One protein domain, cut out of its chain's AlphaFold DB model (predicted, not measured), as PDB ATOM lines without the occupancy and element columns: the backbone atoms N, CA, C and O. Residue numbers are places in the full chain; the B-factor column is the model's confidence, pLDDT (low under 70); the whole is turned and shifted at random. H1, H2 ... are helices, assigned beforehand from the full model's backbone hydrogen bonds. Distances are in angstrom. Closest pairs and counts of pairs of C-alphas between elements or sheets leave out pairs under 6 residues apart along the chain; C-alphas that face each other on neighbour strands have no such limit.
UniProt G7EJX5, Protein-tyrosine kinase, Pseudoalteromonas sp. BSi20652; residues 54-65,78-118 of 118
ATOM      1  N   THR A  54     -13.851  43.554  -5.997       86.81
ATOM      2  CA  THR A  54     -15.097  43.259  -5.263       86.81
ATOM      3  C   THR A  54     -15.293  44.276  -4.145       86.81
ATOM      4  O   THR A  54     -14.358  44.547  -3.393       86.81
ATOM      5  N   ALA A  55     -16.504  44.821  -4.028       88.50
ATOM      6  CA  ALA A  55     -16.912  45.705  -2.941       88.50
ATOM      7  C   ALA A  55     -18.026  45.044  -2.119       88.50
ATOM      8  O   ALA A  55     -18.879  44.354  -2.676       88.50
ATOM      9  N   THR A  56     -18.030  45.290  -0.809       92.94
ATOM     10  CA  THR A  56     -19.027  44.753   0.128       92.94
ATOM     11  C   THR A  56     -19.727  45.904   0.837       92.94
ATOM     12  O   THR A  56     -19.080  46.863   1.253       92.94
ATOM     13  N   ALA A  57     -21.042  45.796   0.999       91.94
ATOM     14  CA  ALA A  57     -21.853  46.718   1.782       91.94
ATOM     15  C   ALA A  57     -22.775  45.925   2.715       91.94
ATOM     16  O   ALA A  57     -23.190  44.813   2.385       91.94
ATOM     17  N   THR A  58     -23.104  46.508   3.865       92.94
ATOM     18  CA  THR A  58     -24.026  45.916   4.839       92.94
ATOM     19  C   THR A  58     -25.345  46.669   4.797       92.94
ATOM     20  O   THR A  58     -25.361  47.893   4.899       92.94
ATOM     21  N   LEU A  59     -26.448  45.934   4.668       87.81
ATOM     22  CA  LEU A  59     -27.794  46.490   4.680       87.81
ATOM     23  C   LEU A  59     -28.500  46.115   5.983       87.81
ATOM     24  O   LEU A  59     -28.598  44.936   6.318       87.81
ATOM     25  N   LEU A  60     -29.023  47.119   6.683       88.75
ATOM     26  CA  LEU A  60     -29.946  46.917   7.793       88.75
ATOM     27  C   LEU A  60     -31.374  46.876   7.240       88.75
ATOM     28  O   LEU A  60     -31.800  47.811   6.564       88.75
ATOM     29  N   ILE A  61     -32.101  45.796   7.521       83.44
ATOM     30  CA  ILE A  61     -33.514  45.649   7.160       83.44
ATOM     31  C   ILE A  61     -34.319  45.727   8.452       83.44
ATOM     32  O   ILE A  61     -34.091  44.943   9.373       83.44
ATOM     33  N   GLU A  62     -35.271  46.652   8.511       80.31
ATOM     34  CA  GLU A  62     -36.160  46.837   9.654       80.31
ATOM     35  C   GLU A  62     -37.613  46.627   9.217       80.31
ATOM     36  O   GLU A  62     -38.015  47.016   8.117       80.31
ATOM     37  N   ALA A  63     -38.388  45.940  10.055       74.25
ATOM     38  CA  ALA A  63     -39.819  45.776   9.859       74.25
ATOM     39  C   ALA A  63     -40.530  46.880  10.648       74.25
ATOM     40  O   ALA A  63     -40.656  46.777  11.872       74.25
ATOM     41  N   GLU A  64     -40.984  47.938   9.973       64.31
ATOM     42  CA  GLU A  64     -41.825  48.935  10.632       64.31
ATOM     43  C   GLU A  64     -43.188  48.316  10.954       64.31
ATOM     44  O   GLU A  64     -43.958  47.937  10.072       64.31
ATOM     45  N   GLN A  65     -43.502  48.211  12.244       58.22
ATOM     46  CA  GLN A  65     -44.839  47.835  12.682       58.22
ATOM     47  C   GLN A  65     -45.750  49.049  12.492       58.22
ATOM     48  O   GLN A  65     -45.779  49.947  13.336       58.22
ATOM     49  N   ASP A  78     -44.153  37.102  15.767       57.34
ATOM     50  CA  ASP A  78     -42.826  36.704  15.271       57.34
ATOM     51  C   ASP A  78     -42.843  36.105  13.855       57.34
ATOM     52  O   ASP A  78     -41.874  36.263  13.108       57.34
ATOM     53  N   SER A  79     -43.946  35.470  13.434       61.28
ATOM     54  CA  SER A  79     -44.026  34.855  12.098       61.28
ATOM     55  C   SER A  79     -44.054  35.910  10.990       61.28
ATOM     56  O   SER A  79     -43.305  35.800  10.021       61.28
ATOM     57  N   ASN A  80     -44.835  36.982  11.170       69.19
ATOM     58  CA  ASN A  80     -44.953  38.055  10.176       69.19
ATOM     59  C   ASN A  80     -43.632  38.801   9.948       69.19
ATOM     60  O   ASN A  80     -43.306  39.155   8.817       69.19
ATOM     61  N   LYS A  81     -42.831  39.012  11.001       71.44
ATOM     62  CA  LYS A  81     -41.514  39.658  10.873       71.44
ATOM     63  C   LYS A  81     -40.543  38.773  10.103       71.44
ATOM     64  O   LYS A  81     -39.853  39.250   9.208       71.44
ATOM     65  N   LYS A  82     -40.515  37.475  10.414       76.94
ATOM     66  CA  LYS A  82     -39.675  36.503   9.705       76.94
ATOM     67  C   LYS A  82     -40.036  36.423   8.220       76.94
ATOM     68  O   LYS A  82     -39.141  36.453   7.381       76.94
ATOM     69  N   GLU A  83     -41.323  36.346   7.898       80.12
ATOM     70  CA  GLU A  83     -41.806  36.290   6.514       80.12
ATOM     71  C   GLU A  83     -41.530  37.592   5.744       80.12
ATOM     72  O   GLU A  83     -41.092  37.544   4.590       80.12
ATOM     73  N   TYR A  84     -41.655  38.749   6.404       81.44
ATOM     74  CA  TYR A  84     -41.224  40.039   5.859       81.44
ATOM     75  C   TYR A  84     -39.728  40.041   5.518       81.44
ATOM     76  O   TYR A  84     -39.356  40.358   4.388       81.44
ATOM     77  N   TYR A  85     -38.859  39.632   6.451       85.88
ATOM     78  CA  TYR A  85     -37.414  39.592   6.200       85.88
ATOM     79  C   TYR A  85     -37.041  38.647   5.057       85.88
ATOM     80  O   TYR A  85     -36.203  39.000   4.231       85.88
ATOM     81  N   LEU A  86     -37.674  37.473   4.985       88.25
ATOM     82  CA  LEU A  86     -37.454  36.519   3.896       88.25
ATOM     83  C   LEU A  86     -37.870  37.105   2.546       88.25
ATOM     84  O   LEU A  86     -37.103  37.036   1.589       88.25
ATOM     85  N   THR A  87     -39.040  37.741   2.483       89.38
ATOM     86  CA  THR A  87     -39.518  38.392   1.257       89.38
ATOM     87  C   THR A  87     -38.558  39.495   0.814       89.38
ATOM     88  O   THR A  87     -38.140  39.521  -0.341       89.38
ATOM     89  N   GLN A  88     -38.128  40.366   1.735       88.69
ATOM     90  CA  GLN A  88     -37.193  41.452   1.424       88.69
ATOM     91  C   GLN A  88     -35.817  40.935   0.991       88.69
ATOM     92  O   GLN A  88     -35.201  41.505   0.090       88.69
ATOM     93  N   PHE A  89     -35.339  39.845   1.592       90.06
ATOM     94  CA  PHE A  89     -34.096  39.204   1.174       90.06
ATOM     95  C   PHE A  89     -34.189  38.670  -0.261       90.06
ATOM     96  O   PHE A  89     -33.295  38.927  -1.069       90.06
ATOM     97  N   GLU A  90     -35.285  37.993  -0.606       90.62
ATOM     98  CA  GLU A  90     -35.507  37.481  -1.963       90.62
ATOM     99  C   GLU A  90     -35.668  38.611  -2.988       90.62
ATOM    100  O   GLU A  90     -35.107  38.535  -4.083       90.62
ATOM    101  N   VAL A  91     -36.336  39.713  -2.626       91.56
ATOM    102  CA  VAL A  91     -36.395  40.913  -3.475       91.56
ATOM    103  C   VAL A  91     -34.988  41.453  -3.742       91.56
ATOM    104  O   VAL A  91     -34.644  41.687  -4.901       91.56
ATOM    105  N   MET A  92     -34.141  41.590  -2.716       90.50
ATOM    106  CA  MET A  92     -32.769  42.095  -2.885       90.50
ATOM    107  C   MET A  92     -31.871  41.155  -3.697       90.50
ATOM    108  O   MET A  92     -30.960  41.621  -4.382       90.50
ATOM    109  N   LYS A  93     -32.128  39.845  -3.653       90.75
ATOM    110  CA  LYS A  93     -31.401  38.835  -4.435       90.75
ATOM    111  C   LYS A  93     -31.880  38.736  -5.890       90.75
ATOM    112  O   LYS A  93     -31.205  38.119  -6.710       90.75
ATOM    113  N   SER A  94     -33.032  39.317  -6.218       95.31
ATOM    114  CA  SER A  94     -33.643  39.163  -7.536       95.31
ATOM    115  C   SER A  94     -32.830  39.796  -8.678       95.31
ATOM    116  O   SER A  94     -32.228  40.867  -8.552       95.31
ATOM    117  N   ASP A  95     -32.886  39.155  -9.849       93.69
ATOM    118  CA  ASP A  95     -32.223  39.630 -11.072       93.69
ATOM    119  C   ASP A  95     -32.760  40.983 -11.555       93.69
ATOM    120  O   ASP A  95     -32.048  41.735 -12.225       93.69
ATOM    121  N   SER A  96     -34.018  41.307 -11.237       94.31
ATOM    122  CA  SER A  96     -34.630  42.584 -11.606       94.31
ATOM    123  C   SER A  96     -33.958  43.745 -10.878       94.31
ATOM    124  O   SER A  96     -33.572  44.712 -11.531       94.31
ATOM    125  N   ILE A  97     -33.730  43.623  -9.565       93.38
ATOM    126  CA  ILE A  97     -32.996  44.624  -8.782       93.38
ATOM    127  C   ILE A  97     -31.548  44.734  -9.273       93.38
ATOM    128  O   ILE A  97     -31.066  45.845  -9.507       93.38
ATOM    129  N   ALA A  98     -30.866  43.610  -9.524       91.88
ATOM    130  CA  ALA A  98     -29.502  43.627 -10.060       91.88
ATOM    131  C   ALA A  98     -29.419  44.342 -11.423       91.88
ATOM    132  O   ALA A  98     -28.542  45.182 -11.647       91.88
ATOM    133  N   ARG A  99     -30.358  44.055 -12.335       92.75
ATOM    134  CA  ARG A  99     -30.431  44.699 -13.653       92.75
ATOM    135  C   ARG A  99     -30.753  46.188 -13.550       92.75
ATOM    136  O   ARG A  99     -30.169  46.972 -14.302       92.75
ATOM    137  N   GLU A 100     -31.634  46.570 -12.634       93.62
ATOM    138  CA  GLU A 100     -31.985  47.969 -12.396       93.62
ATOM    139  C   GLU A 100     -30.769  48.760 -11.901       93.62
ATOM    140  O   GLU A 100     -30.456  49.812 -12.454       93.62
ATOM    141  N   VAL A 101     -30.001  48.218 -10.951       91.56
ATOM    142  CA  VAL A 101     -28.759  48.847 -10.466       91.56
ATOM    143  C   VAL A 101     -27.728  48.987 -11.589       91.56
ATOM    144  O   VAL A 101     -27.168  50.070 -11.774       91.56
ATOM    145  N   ILE A 102     -27.506  47.926 -12.377       91.19
ATOM    146  CA  ILE A 102     -26.578  47.948 -13.522       91.19
ATOM    147  C   ILE A 102     -26.966  49.038 -14.526       91.19
ATOM    148  O   ILE A 102     -26.089  49.726 -15.051       91.19
ATOM    149  N   THR A 103     -28.263  49.187 -14.795       92.19
ATOM    150  CA  THR A 103     -28.786  50.157 -15.765       92.19
ATOM    151  C   THR A 103     -28.704  51.576 -15.212       92.19
ATOM    152  O   THR A 103     -28.159  52.460 -15.870       92.19
ATOM    153  N   LYS A 104     -29.163  51.789 -13.976       93.25
ATOM    154  CA  LYS A 104     -29.208  53.098 -13.313       93.25
ATOM    155  C   LYS A 104     -27.822  53.691 -13.064       93.25
ATOM    156  O   LYS A 104     -27.653  54.902 -13.172       93.25
ATOM    157  N   LEU A 105     -26.836  52.853 -12.750       90.12
ATOM    158  CA  LEU A 105     -25.440  53.271 -12.570       90.12
ATOM    159  C   LEU A 105     -24.605  53.147 -13.851       90.12
ATOM    160  O   LEU A 105     -23.419  53.467 -13.843       90.12
ATOM    161  N   ASN A 106     -25.214  52.677 -14.942       88.00
ATOM    162  CA  ASN A 106     -24.573  52.459 -16.231       88.00
ATOM    163  C   ASN A 106     -23.248  51.666 -16.135       88.00
ATOM    164  O   ASN A 106     -22.252  51.975 -16.796       88.00
ATOM    165  N   LEU A 107     -23.246  50.615 -15.305       84.00
ATOM    166  CA  LEU A 107     -22.048  49.822 -14.988       84.00
ATOM    167  C   LEU A 107     -21.476  49.098 -16.212       84.00
ATOM    168  O   LEU A 107     -20.302  48.742 -16.238       84.00
ATOM    169  N   LYS A 108     -22.300  48.899 -17.248       78.94
ATOM    170  CA  LYS A 108     -21.883  48.292 -18.514       78.94
ATOM    171  C   LYS A 108     -20.999  49.188 -19.361       78.94
ATOM    172  O   LYS A 108     -20.349  48.647 -20.238       78.94
ATOM    173  N   THR A 109     -21.003  50.507 -19.173       72.31
ATOM    174  CA  THR A 109     -20.158  51.425 -19.955       72.31
ATOM    175  C   THR A 109     -19.076  52.086 -19.113       72.31
ATOM    176  O   THR A 109     -18.309  52.890 -19.636       72.31
ATOM    177  N   THR A 110     -19.016  51.802 -17.808       70.25
ATOM    178  CA  THR A 110     -18.003  52.397 -16.937       70.25
ATOM    179  C   THR A 110     -16.624  51.829 -17.300       70.25
ATOM    180  O   THR A 110     -16.405  50.627 -17.146       70.25
ATOM    181  N   PRO A 111     -15.665  52.661 -17.747       59.47
ATOM    182  CA  PRO A 111     -14.381  52.188 -18.263       59.47
ATOM    183  C   PRO A 111     -13.567  51.415 -17.224       59.47
ATOM    184  O   PRO A 111     -12.892  50.471 -17.598       59.47
ATOM    185  N   ILE A 112     -13.695  51.709 -15.926       63.50
ATOM    186  CA  ILE A 112     -12.995  50.945 -14.878       63.50
ATOM    187  C   ILE A 112     -13.492  49.495 -14.733       63.50
ATOM    188  O   ILE A 112     -12.773  48.652 -14.212       63.50
ATOM    189  N   LEU A 113     -14.711  49.203 -15.203       60.84
ATOM    190  CA  LEU A 113     -15.299  47.859 -15.224       60.84
ATOM    191  C   LEU A 113     -15.165  47.185 -16.603       60.84
ATOM    192  O   LEU A 113     -15.367  45.978 -16.713       60.84
ATOM    193  N   LEU A 114     -14.826  47.957 -17.645       57.38
ATOM    194  CA  LEU A 114     -14.658  47.505 -19.032       57.38
ATOM    195  C   LEU A 114     -13.202  47.453 -19.520       57.38
ATOM    196  O   LEU A 114     -12.933  46.865 -20.569       57.38
ATOM    197  N   GLN A 115     -12.263  48.094 -18.826       49.78
ATOM    198  CA  GLN A 115     -10.860  48.111 -19.220       49.78
ATOM    199  C   GLN A 115     -10.251  46.728 -18.984       49.78
ATOM    200  O   GLN A 115      -9.906  46.353 -17.866       49.78
ATOM    201  N   SER A 116     -10.082  45.987 -20.080       50.97
ATOM    202  CA  SER A 116      -8.949  45.068 -20.191       50.97
ATOM    203  C   SER A 116      -7.686  45.939 -20.115       50.97
ATOM    204  O   SER A 116      -7.569  46.860 -20.931       50.97
ATOM    205  N   PRO A 117      -6.819  45.762 -19.104       47.56
ATOM    206  CA  PRO A 117      -5.667  46.636 -18.918       47.56
ATOM    207  C   PRO A 117      -4.685  46.467 -20.089       47.56
ATOM    208  O   PRO A 117      -4.525  45.360 -20.600       47.56
ATOM    209  N   GLN A 118      -4.100  47.585 -20.534       43.44
ATOM    210  CA  GLN A 118      -2.981  47.631 -21.488       43.44
ATOM    211  C   GLN A 118      -1.703  47.099 -20.839       43.44
ATOM    212  O   GLN A 118      -1.510  47.393 -19.634       43.44
TER     213      GLN A 118
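What this domain is: This is residues 54 to 65 and 78 to 118 of the 118 residues of the protein "Protein-tyrosine kinase" of Pseudoalteromonas sp. BSi20652 (UniProt G7EJX5). This is an open, thin rod with no packed core: H1 and H2 follow each other end to end with a corner between them, and a tail with the very short H3 carries the length on to residue 118. Residues 54 to 65, with no named element, make a separate extended strip that runs toward the H1 end of the rod, its residues 54 to 60 sticking out free. The printed part has 53 residues with three named helices, H1, H2 and H3 in that order, and no named strand; the class is all helix. It is extended, with a radius of gyration of the C-alphas of 16.1 A and spans of 55 by 19 by 14 A.

Where its parts are: Begin at C-alpha 54, at (-15.097, 43.259, -5.263), and go along the strip to residue 65. After the cut, find C-alpha 79 at (-44.026, 34.855, 12.098); from there H1, residues 79 to 93, runs 21.2 A. H2, residues 95 to 104, measures 14.0 A. H3, residues 111 to 114, ends at C-alpha 114, at (-14.658, 47.505, -19.032).

How they stand to each other: Look at Val 91 and Ile 97, whose C-alphas, 7.3 A apart, are the closest of H1 and H2. These helices are close but not clearly touching, at a steep tilt of 52 degrees, the same way, with a tight link. H3 is apart from H1 and from H2. In H1 and H2 every O i to N i+4 pair is within hydrogen-bond range; H3 is too short for such a pair.

The domain as a whole: The two farthest C-alphas, of Asp 78 and Gln 118, are 55.3 A apart. Residues 66 to 77 are not printed, and C-alphas 65 and 78 are 11.6 A apart across this cut. No link is long. Look for pLDDT under 70 at residues 64 to 65, 78 to 80 and 111 to 118.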